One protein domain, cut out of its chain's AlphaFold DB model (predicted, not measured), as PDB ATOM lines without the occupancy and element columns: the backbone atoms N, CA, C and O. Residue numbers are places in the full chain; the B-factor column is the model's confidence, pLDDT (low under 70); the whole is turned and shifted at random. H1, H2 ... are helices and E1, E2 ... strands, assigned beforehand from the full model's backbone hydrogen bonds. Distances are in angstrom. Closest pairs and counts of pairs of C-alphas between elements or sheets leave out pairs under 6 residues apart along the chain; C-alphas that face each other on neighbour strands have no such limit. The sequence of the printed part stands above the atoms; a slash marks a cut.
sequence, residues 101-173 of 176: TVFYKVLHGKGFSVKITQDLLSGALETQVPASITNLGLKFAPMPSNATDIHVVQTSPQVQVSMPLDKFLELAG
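What this domain is: This is residues 101 to 173 of the 176 residues of an uncharacterized protein of Haloferula luteola (UniProt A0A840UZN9). What shape does the backbone make? Two separate hairpins, E1 with E2 and E3 with E4, lie with helix H1 between them; short helix H2 and the long unnamed stretch 135 to 150 lead from the first hairpin to the second, and helix H3 lies at the far end. The first hairpin's turn, residues 119 to 124, sticks out. What is it built of? The 73 printed residues hold three named helices and four named strands in the order H1 E1 E2 H2 E3 E4 H3, a mixed class with two antiparallel two-stranded sheets. It is elongated, 44 by 26 by 18 A, and only just loose, close to compact, with a radius of gyration of the C-alphas of 14.0 A.

How they stand to each other: What comes closest to the first helix? H1, residues 101 to 109, has its His 108 C-alpha 7.5 A from that of Lys 115 in E1, residues 115 to 118, and its Phe 103 C-alpha 7.1 A from that of Val 159 in E4, residues 158 to 162; these are the closest C-alphas of each pair. How do the strands pair? E1 and E2, residues 125 to 128, are antiparallel at 162 degrees, with N 117 and O 126 2.9 A apart, within hydrogen-bond range. E3, residues 151 to 155, and E4 are antiparallel at 157 degrees, with N 153 and O 160 2.9 A apart, also within range. What of the helices? H1, H2, residues 131 to 134, and H3, residues 165 to 171, are apart from one another. Each O i to N i+4 pair is within hydrogen-bond range in H1 and H3; H2 is too short for one.

Where its parts are: Where does the first element begin? H1 begins at C-alpha 101, (75.084, 100.091, 71.438), and is 12.2 A long. Where does the last one end? H3, 9.9 A long, ends at C-alpha 171, (87.638, 88.316, 87.148). How long are the strands? E1 is 9.8 A, E2 9.7 A, E3 12.4 A and E4 12.9 A; H2 is 4.9 A.

The domain as a whole: How far does it reach? The two C-alphas farthest apart, of Leu 121 and Asp 166, are 44.8 A apart. Is it continuous? The printed part has no cut, and the link from H2 to E3, 16 residues, is long. Where is confidence low? The mean pLDDT of the printed part is 71.8, and 30 residues are under 70, among them residues 115 to 121 and 141 to 148.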
ATOM      1  N   THR A 101      76.422 100.699  71.447       70.69
ATOM      2  CA  THR A 101      75.084 100.091  71.438       70.69
ATOM      3  C   THR A 101      75.102  98.646  70.953       70.69
ATOM      4  O   THR A 101      74.307  97.825  71.416       70.69
ATOM      5  N   VAL A 102      76.025  98.294  70.053       72.75
ATOM      6  CA  VAL A 102      76.176  96.924  69.547       72.75
ATOM      7  C   VAL A 102      76.633  95.989  70.662       72.75
ATOM      8  O   VAL A 102      76.101  94.886  70.797       72.75
ATOM      9  N   PHE A 103      77.563  96.439  71.504       73.94
ATOM     10  CA  PHE A 103      78.030  95.667  72.648       73.94
ATOM     11  C   PHE A 103      76.901  95.418  73.654       73.94
ATOM     12  O   PHE A 103      76.647  94.272  74.033       73.94
ATOM     13  N   TYR A 104      76.153  96.463  74.013       76.19
ATOM     14  CA  TYR A 104      75.026  96.346  74.937       76.19
ATOM     15  C   TYR A 104      73.891  95.467  74.391       76.19
ATOM     16  O   TYR A 104      73.316  94.681  75.143       76.19
ATOM     17  N   LYS A 105      73.614  95.511  73.080       73.38
ATOM     18  CA  LYS A 105      72.657  94.600  72.426       73.38
ATOM     19  C   LYS A 105      73.090  93.138  72.528       73.38
ATOM     20  O   LYS A 105      72.252  92.275  72.786       73.38
ATOM     21  N   VAL A 106      74.382  92.851  72.353       75.00
ATOM     22  CA  VAL A 106      74.920  91.489  72.511       75.00
ATOM     23  C   VAL A 106      74.797  91.027  73.962       75.00
ATOM     24  O   VAL A 106      74.352  89.906  74.193       75.00
ATOM     25  N   LEU A 107      75.120  91.882  74.939       74.12
ATOM     26  CA  LEU A 107      74.943  91.563  76.359       74.12
ATOM     27  C   LEU A 107      73.473  91.299  76.714       74.12
ATOM     28  O   LEU A 107      73.177  90.293  77.359       74.12
ATOM     29  N   HIS A 108      72.550  92.133  76.233       74.56
ATOM     30  CA  HIS A 108      71.114  91.908  76.405       74.56
ATOM     31  C   HIS A 108      70.672  90.572  75.787       74.56
ATOM     32  O   HIS A 108      70.011  89.769  76.442       74.56
ATOM     33  N   GLY A 109      71.117  90.262  74.563       71.12
ATOM     34  CA  GLY A 109      70.860  88.969  73.914       71.12
ATOM     35  C   GLY A 109      71.473  87.762  74.640       71.12
ATOM     36  O   GLY A 109      71.038  86.632  74.426       71.12
ATOM     37  N   LYS A 110      72.463  87.982  75.514       77.00
ATOM     38  CA  LYS A 110      73.063  86.963  76.388       77.00
ATOM     39  C   LYS A 110      72.395  86.866  77.765       77.00
ATOM     40  O   LYS A 110      72.844  86.067  78.581       77.00
ATOM     41  N   GLY A 111      71.325  87.624  78.010       69.44
ATOM     42  CA  GLY A 111      70.541  87.568  79.246       69.44
ATOM     43  C   GLY A 111      71.005  88.530  80.342       69.44
ATOM     44  O   GLY A 111      70.503  88.454  81.461       69.44
ATOM     45  N   PHE A 112      71.932  89.447  80.049       74.12
ATOM     46  CA  PHE A 112      72.269  90.520  80.984       74.12
ATOM     47  C   PHE A 112      71.169  91.588  80.978       74.12
ATOM     48  O   PHE A 112      70.623  91.930  79.930       74.12
ATOM     49  N   SER A 113      70.862  92.148  82.151       73.25
ATOM     50  CA  SER A 113      69.785  93.119  82.393       73.25
ATOM     51  C   SER A 113      70.096  94.535  81.879       73.25
ATOM     52  O   SER A 113      69.910  95.523  82.585       73.25
ATOM     53  N   VAL A 114      70.578  94.644  80.640       73.69
ATOM     54  CA  VAL A 114      70.864  95.919  79.973       73.69
ATOM     55  C   VAL A 114      69.607  96.411  79.262       73.69
ATOM     56  O   VAL A 114      69.117  95.738  78.359       73.69
ATOM     57  N   LYS A 115      69.079  97.581  79.633       69.69
ATOM     58  CA  LYS A 115      67.930  98.184  78.933       69.69
ATOM     59  C   LYS A 115      68.408  99.329  78.054       69.69
ATOM     60  O   LYS A 115      69.032 100.261  78.548       69.69
ATOM     61  N   ILE A 116      68.102  99.249  76.763       69.06
ATOM     62  CA  ILE A 116      68.341 100.325  75.798       69.06
ATOM     63  C   ILE A 116      66.969 100.874  75.420       69.06
ATOM     64  O   ILE A 116      66.200 100.194  74.740       69.06
ATOM     65  N   THR A 117      66.644 102.070  75.893       65.62
ATOM     66  CA  THR A 117      65.406 102.778  75.562       65.62
ATOM     67  C   THR A 117      65.728 103.924  74.623       65.62
ATOM     68  O   THR A 117      66.585 104.754  74.907       65.62
ATOM     69  N   GLN A 118      65.056 103.960  73.476       68.25
ATOM     70  CA  GLN A 118      65.137 105.085  72.558       68.25
ATOM     71  C   GLN A 118      63.950 106.003  72.830       68.25
ATOM     72  O   GLN A 118      62.802 105.578  72.692       68.25
ATOM     73  N   ASP A 119      64.223 107.241  73.224       66.44
ATOM     74  CA  ASP A 119      63.191 108.262  73.318       66.44
ATOM     75  C   ASP A 119      62.721 108.629  71.902       66.44
ATOM     76  O   ASP A 119      63.506 109.030  71.040       66.44
ATOM     77  N   LEU A 120      61.425 108.448  71.652       63.00
ATOM     78  CA  LEU A 120      60.806 108.628  70.340       63.00
ATOM     79  C   LEU A 120      60.670 110.105  69.945       63.00
ATOM     80  O   LEU A 120      60.528 110.384  68.756       63.00
ATOM     81  N   LEU A 121      60.718 111.044  70.901       66.62
ATOM     82  CA  LEU A 121      60.646 112.480  70.604       66.62
ATOM     83  C   LEU A 121      62.020 113.107  70.355       66.62
ATOM     84  O   LEU A 121      62.161 113.910  69.436       66.62
ATOM     85  N   SER A 122      63.024 112.766  71.165       73.75
ATOM     86  CA  SER A 122      64.369 113.353  71.059       73.75
ATOM     87  C   SER A 122      65.340 112.521  70.216       73.75
ATOM     88  O   SER A 122      66.400 113.013  69.829       73.75
ATOM     89  N   GLY A 123      65.011 111.255  69.946       63.84
ATOM     90  CA  GLY A 123      65.929 110.293  69.340       63.84
ATOM     91  C   GLY A 123      67.085 109.884  70.259       63.84
ATOM     92  O   GLY A 123      67.966 109.145  69.814       63.84
ATOM     93  N   ALA A 124      67.106 110.342  71.517       64.81
ATOM     94  CA  ALA A 124      68.156 110.025  72.471       64.81
ATOM     95  C   ALA A 124      68.075 108.557  72.913       64.81
ATOM     96  O   ALA A 124      66.999 108.020  73.182       64.81
ATOM     97  N   LEU A 125      69.234 107.904  72.985       63.91
ATOM     98  CA  LEU A 125      69.369 106.549  73.509       63.91
ATOM     99  C   LEU A 125      69.706 106.623  74.996       63.91
ATOM    100  O   LEU A 125      70.829 106.953  75.372       63.91
ATOM    101  N   GLU A 126      68.743 106.281  75.842       67.62
ATOM    102  CA  GLU A 126      68.986 106.038  77.256       67.62
ATOM    103  C   GLU A 126      69.414 104.583  77.449       67.62
ATOM    104  O   GLU A 126      68.717 103.642  77.061       67.62
ATOM    105  N   THR A 127      70.586 104.387  78.049       69.31
ATOM    106  CA  THR A 127      71.119 103.050  78.327       69.31
ATOM    107  C   THR A 127      71.189 102.853  79.835       69.31
ATOM    108  O   THR A 127      71.968 103.514  80.517       69.31
ATOM    109  N   GLN A 128      70.391 101.929  80.372       71.50
ATOM    110  CA  GLN A 128      70.511 101.479  81.757       71.50
ATOM    111  C   GLN A 128      71.418 100.252  81.791       71.50
ATOM    112  O   GLN A 128      71.010  99.139  81.444       71.50
ATOM    113  N   VAL A 129      72.667 100.478  82.194       71.38
ATOM    114  CA  VAL A 129      73.685  99.437  82.348       71.38
ATOM    115  C   VAL A 129      73.785  99.053  83.830       71.38
ATOM    116  O   VAL A 129      73.947  99.937  84.673       71.38
ATOM    117  N   PRO A 130      73.692  97.757  84.184       71.50
ATOM    118  CA  PRO A 130      73.926  97.289  85.545       71.50
ATOM    119  C   PRO A 130      75.283  97.744  86.092       71.50
ATOM    120  O   PRO A 130      76.294  97.663  85.394       71.50
ATOM    121  N   ALA A 131      75.326  98.140  87.368       69.69
ATOM    122  CA  ALA A 131      76.550  98.627  88.013       69.69
ATOM    123  C   ALA A 131      77.713  97.625  87.934       69.69
ATOM    124  O   ALA A 131      78.862  98.025  87.799       69.69
ATOM    125  N   SER A 132      77.421  96.321  87.941       68.88
ATOM    126  CA  SER A 132      78.425  95.268  87.766       68.88
ATOM    127  C   SER A 132      79.177  95.356  86.436       68.88
ATOM    128  O   SER A 132      80.346  95.001  86.402       68.88
ATOM    129  N   ILE A 133      78.542  95.843  85.365       68.44
ATOM    130  CA  ILE A 133      79.166  96.029  84.046       68.44
ATOM    131  C   ILE A 133      79.893  97.374  83.989       68.44
ATOM    132  O   ILE A 133      81.014  97.441  83.494       68.44
ATOM    133  N   THR A 134      79.302  98.432  84.548       70.50
ATOM    134  CA  THR A 134      79.936  99.758  84.620       70.50
ATOM    135  C   THR A 134      81.237  99.717  85.430       70.50
ATOM    136  O   THR A 134      82.241 100.306  85.033       70.50
ATOM    137  N   ASN A 135      81.256  98.941  86.517       72.38
ATOM    138  CA  ASN A 135      82.419  98.775  87.389       72.38
ATOM    139  C   ASN A 135      83.579  97.999  86.738       72.38
ATOM    140  O   ASN A 135      84.685  98.018  87.270       72.38
ATOM    141  N   LEU A 136      83.368  97.350  85.583       69.25
ATOM    142  CA  LEU A 136      84.447  96.680  84.841       69.25
ATOM    143  C   LEU A 136      85.404  97.668  84.157       69.25
ATOM    144  O   LEU A 136      86.459  97.249  83.685       69.25
ATOM    145  N   GLY A 137      85.064  98.963  84.098       71.31
ATOM    146  CA  GLY A 137      85.943  99.990  83.530       71.31
ATOM    147  C   GLY A 137      86.218  99.786  82.038       71.31
ATOM    148  O   GLY A 137      87.347  99.975  81.585       71.31
ATOM    149  N   LEU A 138      85.202  99.351  81.283       77.00
ATOM    150  CA  LEU A 138      85.318  99.040  79.858       77.00
ATOM    151  C   LEU A 138      85.733 100.281  79.056       77.00
ATOM    152  O   LEU A 138      85.089 101.327  79.131       77.00
ATOM    153  N   LYS A 139      86.791 100.151  78.251       77.25
ATOM    154  CA  LYS A 139      87.266 101.199  77.342       77.25
ATOM    155  C   LYS A 139      86.903 100.858  75.899       77.25
ATOM    156  O   LYS A 139      87.478  99.947  75.301       77.25
ATOM    157  N   PHE A 140      85.987 101.628  75.320       72.81
ATOM    158  CA  PHE A 140      85.610 101.535  73.908       72.81
ATOM    159  C   PHE A 140      86.552 102.386  73.049       72.81
ATOM    160  O   PHE A 140      86.204 103.463  72.571       72.81
ATOM    161  N   ALA A 141      87.782 101.905  72.882       69.31
ATOM    162  CA  ALA A 141      88.830 102.550  72.095       69.31
ATOM    163  C   ALA A 141      89.551 101.510  71.220       69.31
ATOM    164  O   ALA A 141      89.501 100.324  71.559       69.31
ATOM    165  N   PRO A 142      90.232 101.912  70.125       68.56
ATOM    166  CA  PRO A 142      91.053 101.005  69.323       68.56
ATOM    167  C   PRO A 142      91.991 100.172  70.204       68.56
ATOM    168  O   PRO A 142      92.489 100.676  71.211       68.56
ATOM    169  N   MET A 143      92.232  98.907  69.836       69.69
ATOM    170  CA  MET A 143      93.068  98.025  70.654       69.69
ATOM    171  C   MET A 143      94.473  98.622  70.814       69.69
ATOM    172  O   MET A 143      95.156  98.828  69.806       69.69
ATOM    173  N   PRO A 144      94.926  98.879  72.052       68.06
ATOM    174  CA  PRO A 144      96.300  99.282  72.291       68.06
ATOM    175  C   PRO A 144      97.242  98.094  72.068       68.06
ATOM    176  O   PRO A 144      96.854  96.936  72.226       68.06
ATOM    177  N   SER A 145      98.505  98.377  71.745       68.62
ATOM    178  CA  SER A 145      99.556  97.352  71.652       68.62
ATOM    179  C   SER A 145      99.811  96.652  72.992       68.62
ATOM    180  O   SER A 145     100.127  95.467  73.005       68.62
ATOM    181  N   ASN A 146      99.618  97.371  74.103       67.44
ATOM    182  CA  ASN A 146      99.667  96.855  75.467       67.44
ATOM    183  C   ASN A 146      98.367  97.237  76.186       67.44
ATOM    184  O   ASN A 146      98.130  98.414  76.457       67.44
ATOM    185  N   ALA A 147      97.514  96.255  76.482       62.16
ATOM    186  CA  ALA A 147      96.269  96.478  77.211       62.16
ATOM    187  C   ALA A 147      96.518  96.424  78.725       62.16
ATOM    188  O   ALA A 147      96.798  95.360  79.271       62.16
ATOM    189  N   THR A 148      96.409  97.568  79.401       69.38
ATOM    190  CA  THR A 148      96.380  97.661  80.875       69.38
ATOM    191  C   THR A 148      94.965  97.522  81.438       69.38
ATOM    192  O   THR A 148      94.793  97.133  82.587       69.38
ATOM    193  N   ASP A 149      93.957  97.799  80.611       75.56
ATOM    194  CA  ASP A 149      92.539  97.787  80.968       75.56
ATOM    195  C   ASP A 149      91.745  96.832  80.064       75.56
ATOM    196  O   ASP A 149      92.300  96.186  79.171       75.56
ATOM    197  N   ILE A 150      90.432  96.736  80.288       77.88
ATOM    198  CA  ILE A 150      89.533  95.939  79.449       77.88
ATOM    199  C   ILE A 150      89.087  96.793  78.260       77.88
ATOM    200  O   ILE A 150      88.231  97.668  78.385       77.88
ATOM    201  N   HIS A 151      89.668  96.529  77.095       77.94
ATOM    202  CA  HIS A 151      89.332  97.198  75.844       77.94
ATOM    203  C   HIS A 151      88.302  96.396  75.059       77.94
ATOM    204  O   HIS A 151      88.469  95.193  74.851       77.94
ATOM    205  N   VAL A 152      87.266  97.075  74.574       75.38
ATOM    206  CA  VAL A 152      86.222  96.480  73.735       75.38
ATOM    207  C   VAL A 152      86.228  97.169  72.378       75.38
ATOM    208  O   VAL A 152      86.042  98.381  72.286       75.38
ATOM    209  N   VAL A 153      86.429  96.392  71.314       76.50
ATOM    210  CA  VAL A 153      86.447  96.889  69.933       76.50
ATOM    211  C   VAL A 153      85.424  96.145  69.095       76.50
ATOM    212  O   VAL A 153      85.401  94.912  69.033       76.50
ATOM    213  N   GLN A 154      84.598  96.909  68.385       67.75
ATOM    214  CA  GLN A 154      83.715  96.370  67.365       67.75
ATOM    215  C   GLN A 154      84.520  96.075  66.093       67.75
ATOM    216  O   GLN A 154      85.010  96.973  65.415       67.75
ATOM    217  N   THR A 155      84.628  94.798  65.744       66.38
ATOM    218  CA  THR A 155      85.208  94.320  64.486       66.38
ATOM    219  C   THR A 155      84.113  93.596  63.719       66.38
ATOM    220  O   THR A 155      84.033  92.378  63.775       66.38
ATOM    221  N   SER A 156      83.215  94.335  63.052       58.25
ATOM    222  CA  SER A 156      82.041  93.758  62.370       58.25
ATOM    223  C   SER A 156      82.394  92.474  61.593       58.25
ATOM    224  O   SER A 156      83.313  92.518  60.770       58.25
ATOM    225  N   PRO A 157      81.715  91.331  61.843       61.47
ATOM    226  CA  PRO A 157      80.504  91.134  62.661       61.47
ATOM    227  C   PRO A 157      80.756  90.773  64.143       61.47
ATOM    228  O   PRO A 157      79.832  90.398  64.860       61.47
ATOM    229  N   GLN A 158      82.001  90.815  64.603       68.50
ATOM    230  CA  GLN A 158      82.450  90.347  65.910       68.50
ATOM    231  C   GLN A 158      82.697  91.505  66.885       68.50
ATOM    232  O   GLN A 158      82.984  92.642  66.507       68.50
ATOM    233  N   VAL A 159      82.602  91.202  68.175       72.12
ATOM    234  CA  VAL A 159      83.127  92.057  69.239       72.12
ATOM    235  C   VAL A 159      84.384  91.387  69.760       72.12
ATOM    236  O   VAL A 159      84.352  90.211  70.122       72.12
ATOM    237  N   GLN A 160      85.486  92.125  69.787       74.88
ATOM    238  CA  GLN A 160      86.727  91.671  70.393       74.88
ATOM    239  C   GLN A 160      86.914  92.361  71.738       74.88
ATOM    240  O   GLN A 160      86.729  93.572  71.856       74.88
ATOM    241  N   VAL A 161      87.299  91.574  72.740       78.00
ATOM    242  CA  VAL A 161      87.635  92.055  74.079       78.00
ATOM    243  C   VAL A 161      89.096  91.716  74.334       78.00
ATOM    244  O   VAL A 161      89.490  90.559  74.201       78.00
ATOM    245  N   SER A 162      89.894  92.721  74.674       79.38
ATOM    246  CA  SER A 162      91.287  92.560  75.086       79.38
ATOM    247  C   SER A 162      91.417  92.985  76.538       79.38
ATOM    248  O   SER A 162      90.984  94.074  76.898       79.38
ATOM    249  N   MET A 163      92.023  92.143  77.367       81.94
ATOM    250  CA  MET A 163      92.324  92.454  78.762       81.94
ATOM    251  C   MET A 163      93.666  91.828  79.160       81.94
ATOM    252  O   MET A 163      94.043  90.806  78.578       81.94
ATOM    253  N   PRO A 164      94.385  92.402  80.138       82.56
ATOM    254  CA  PRO A 164      95.585  91.776  80.672       82.56
ATOM    255  C   PRO A 164      95.269  90.454  81.378       82.56
ATOM    256  O   PRO A 164      94.178  90.261  81.920       82.56
ATOM    257  N   LEU A 165      96.254  89.551  81.405       78.31
ATOM    258  CA  LEU A 165      96.116  88.242  82.046       78.31
ATOM    259  C   LEU A 165      95.774  88.373  83.536       78.31
ATOM    260  O   LEU A 165      94.906  87.654  84.010       78.31
ATOM    261  N   ASP A 166      96.395  89.309  84.259       80.62
ATOM    262  CA  ASP A 166      96.090  89.528  85.680       80.62
ATOM    263  C   ASP A 166      94.621  89.915  85.898       80.62
ATOM    264  O   ASP A 166      93.957  89.321  86.743       80.62
ATOM    265  N   LYS A 167      94.078  90.819  85.070       75.81
ATOM    266  CA  LYS A 167      92.652  91.196  85.086       75.81
ATOM    267  C   LYS A 167      91.740  90.008  84.789       75.81
ATOM    268  O   LYS A 167      90.690  89.870  85.406       75.81
ATOM    269  N   PHE A 168      92.123  89.155  83.840       77.62
ATOM    270  CA  PHE A 168      91.373  87.936  83.549       77.62
ATOM    271  C   PHE A 168      91.362  86.983  84.751       77.62
ATOM    272  O   PHE A 168      90.310  86.460  85.103       77.62
ATOM    273  N   LEU A 169      92.515  86.776  85.389       78.12
ATOM    274  CA  LEU A 169      92.644  85.902  86.556       78.12
ATOM    275  C   LEU A 169      91.870  86.439  87.769       78.12
ATOM    276  O   LEU A 169      91.270  85.638  88.483       78.12
ATOM    277  N   GLU A 170      91.842  87.761  87.957       80.19
ATOM    278  CA  GLU A 170      91.035  88.458  88.969       80.19
ATOM    279  C   GLU A 170      89.534  88.227  88.725       80.19
ATOM    280  O   GLU A 170      88.822  87.711  89.586       80.19
ATOM    281  N   LEU A 171      89.050  88.503  87.509       75.25
ATOM    282  CA  LEU A 171      87.638  88.316  87.148       75.25
ATOM    283  C   LEU A 171      87.194  86.848  87.155       75.25
ATOM    284  O   LEU A 171      86.025  86.559  87.405       75.25
ATOM    285  N   ALA A 172      88.109  85.919  86.874       74.81
ATOM    286  CA  ALA A 172      87.859  84.483  86.953       74.81
ATOM    287  C   ALA A 172      87.912  83.939  88.394       74.81
ATOM    288  O   ALA A 172      87.625  82.760  88.599       74.81
ATOM    289  N   GLY A 173      88.289  84.761  89.384       73.12
ATOM    290  CA  GLY A 173      88.437  84.351  90.783       73.12
ATOM    291  C   GLY A 173      89.617  83.406  91.036       73.12
ATOM    292  O   GLY A 173      89.627  82.685  92.029       73.12
TER     293      GLY A 173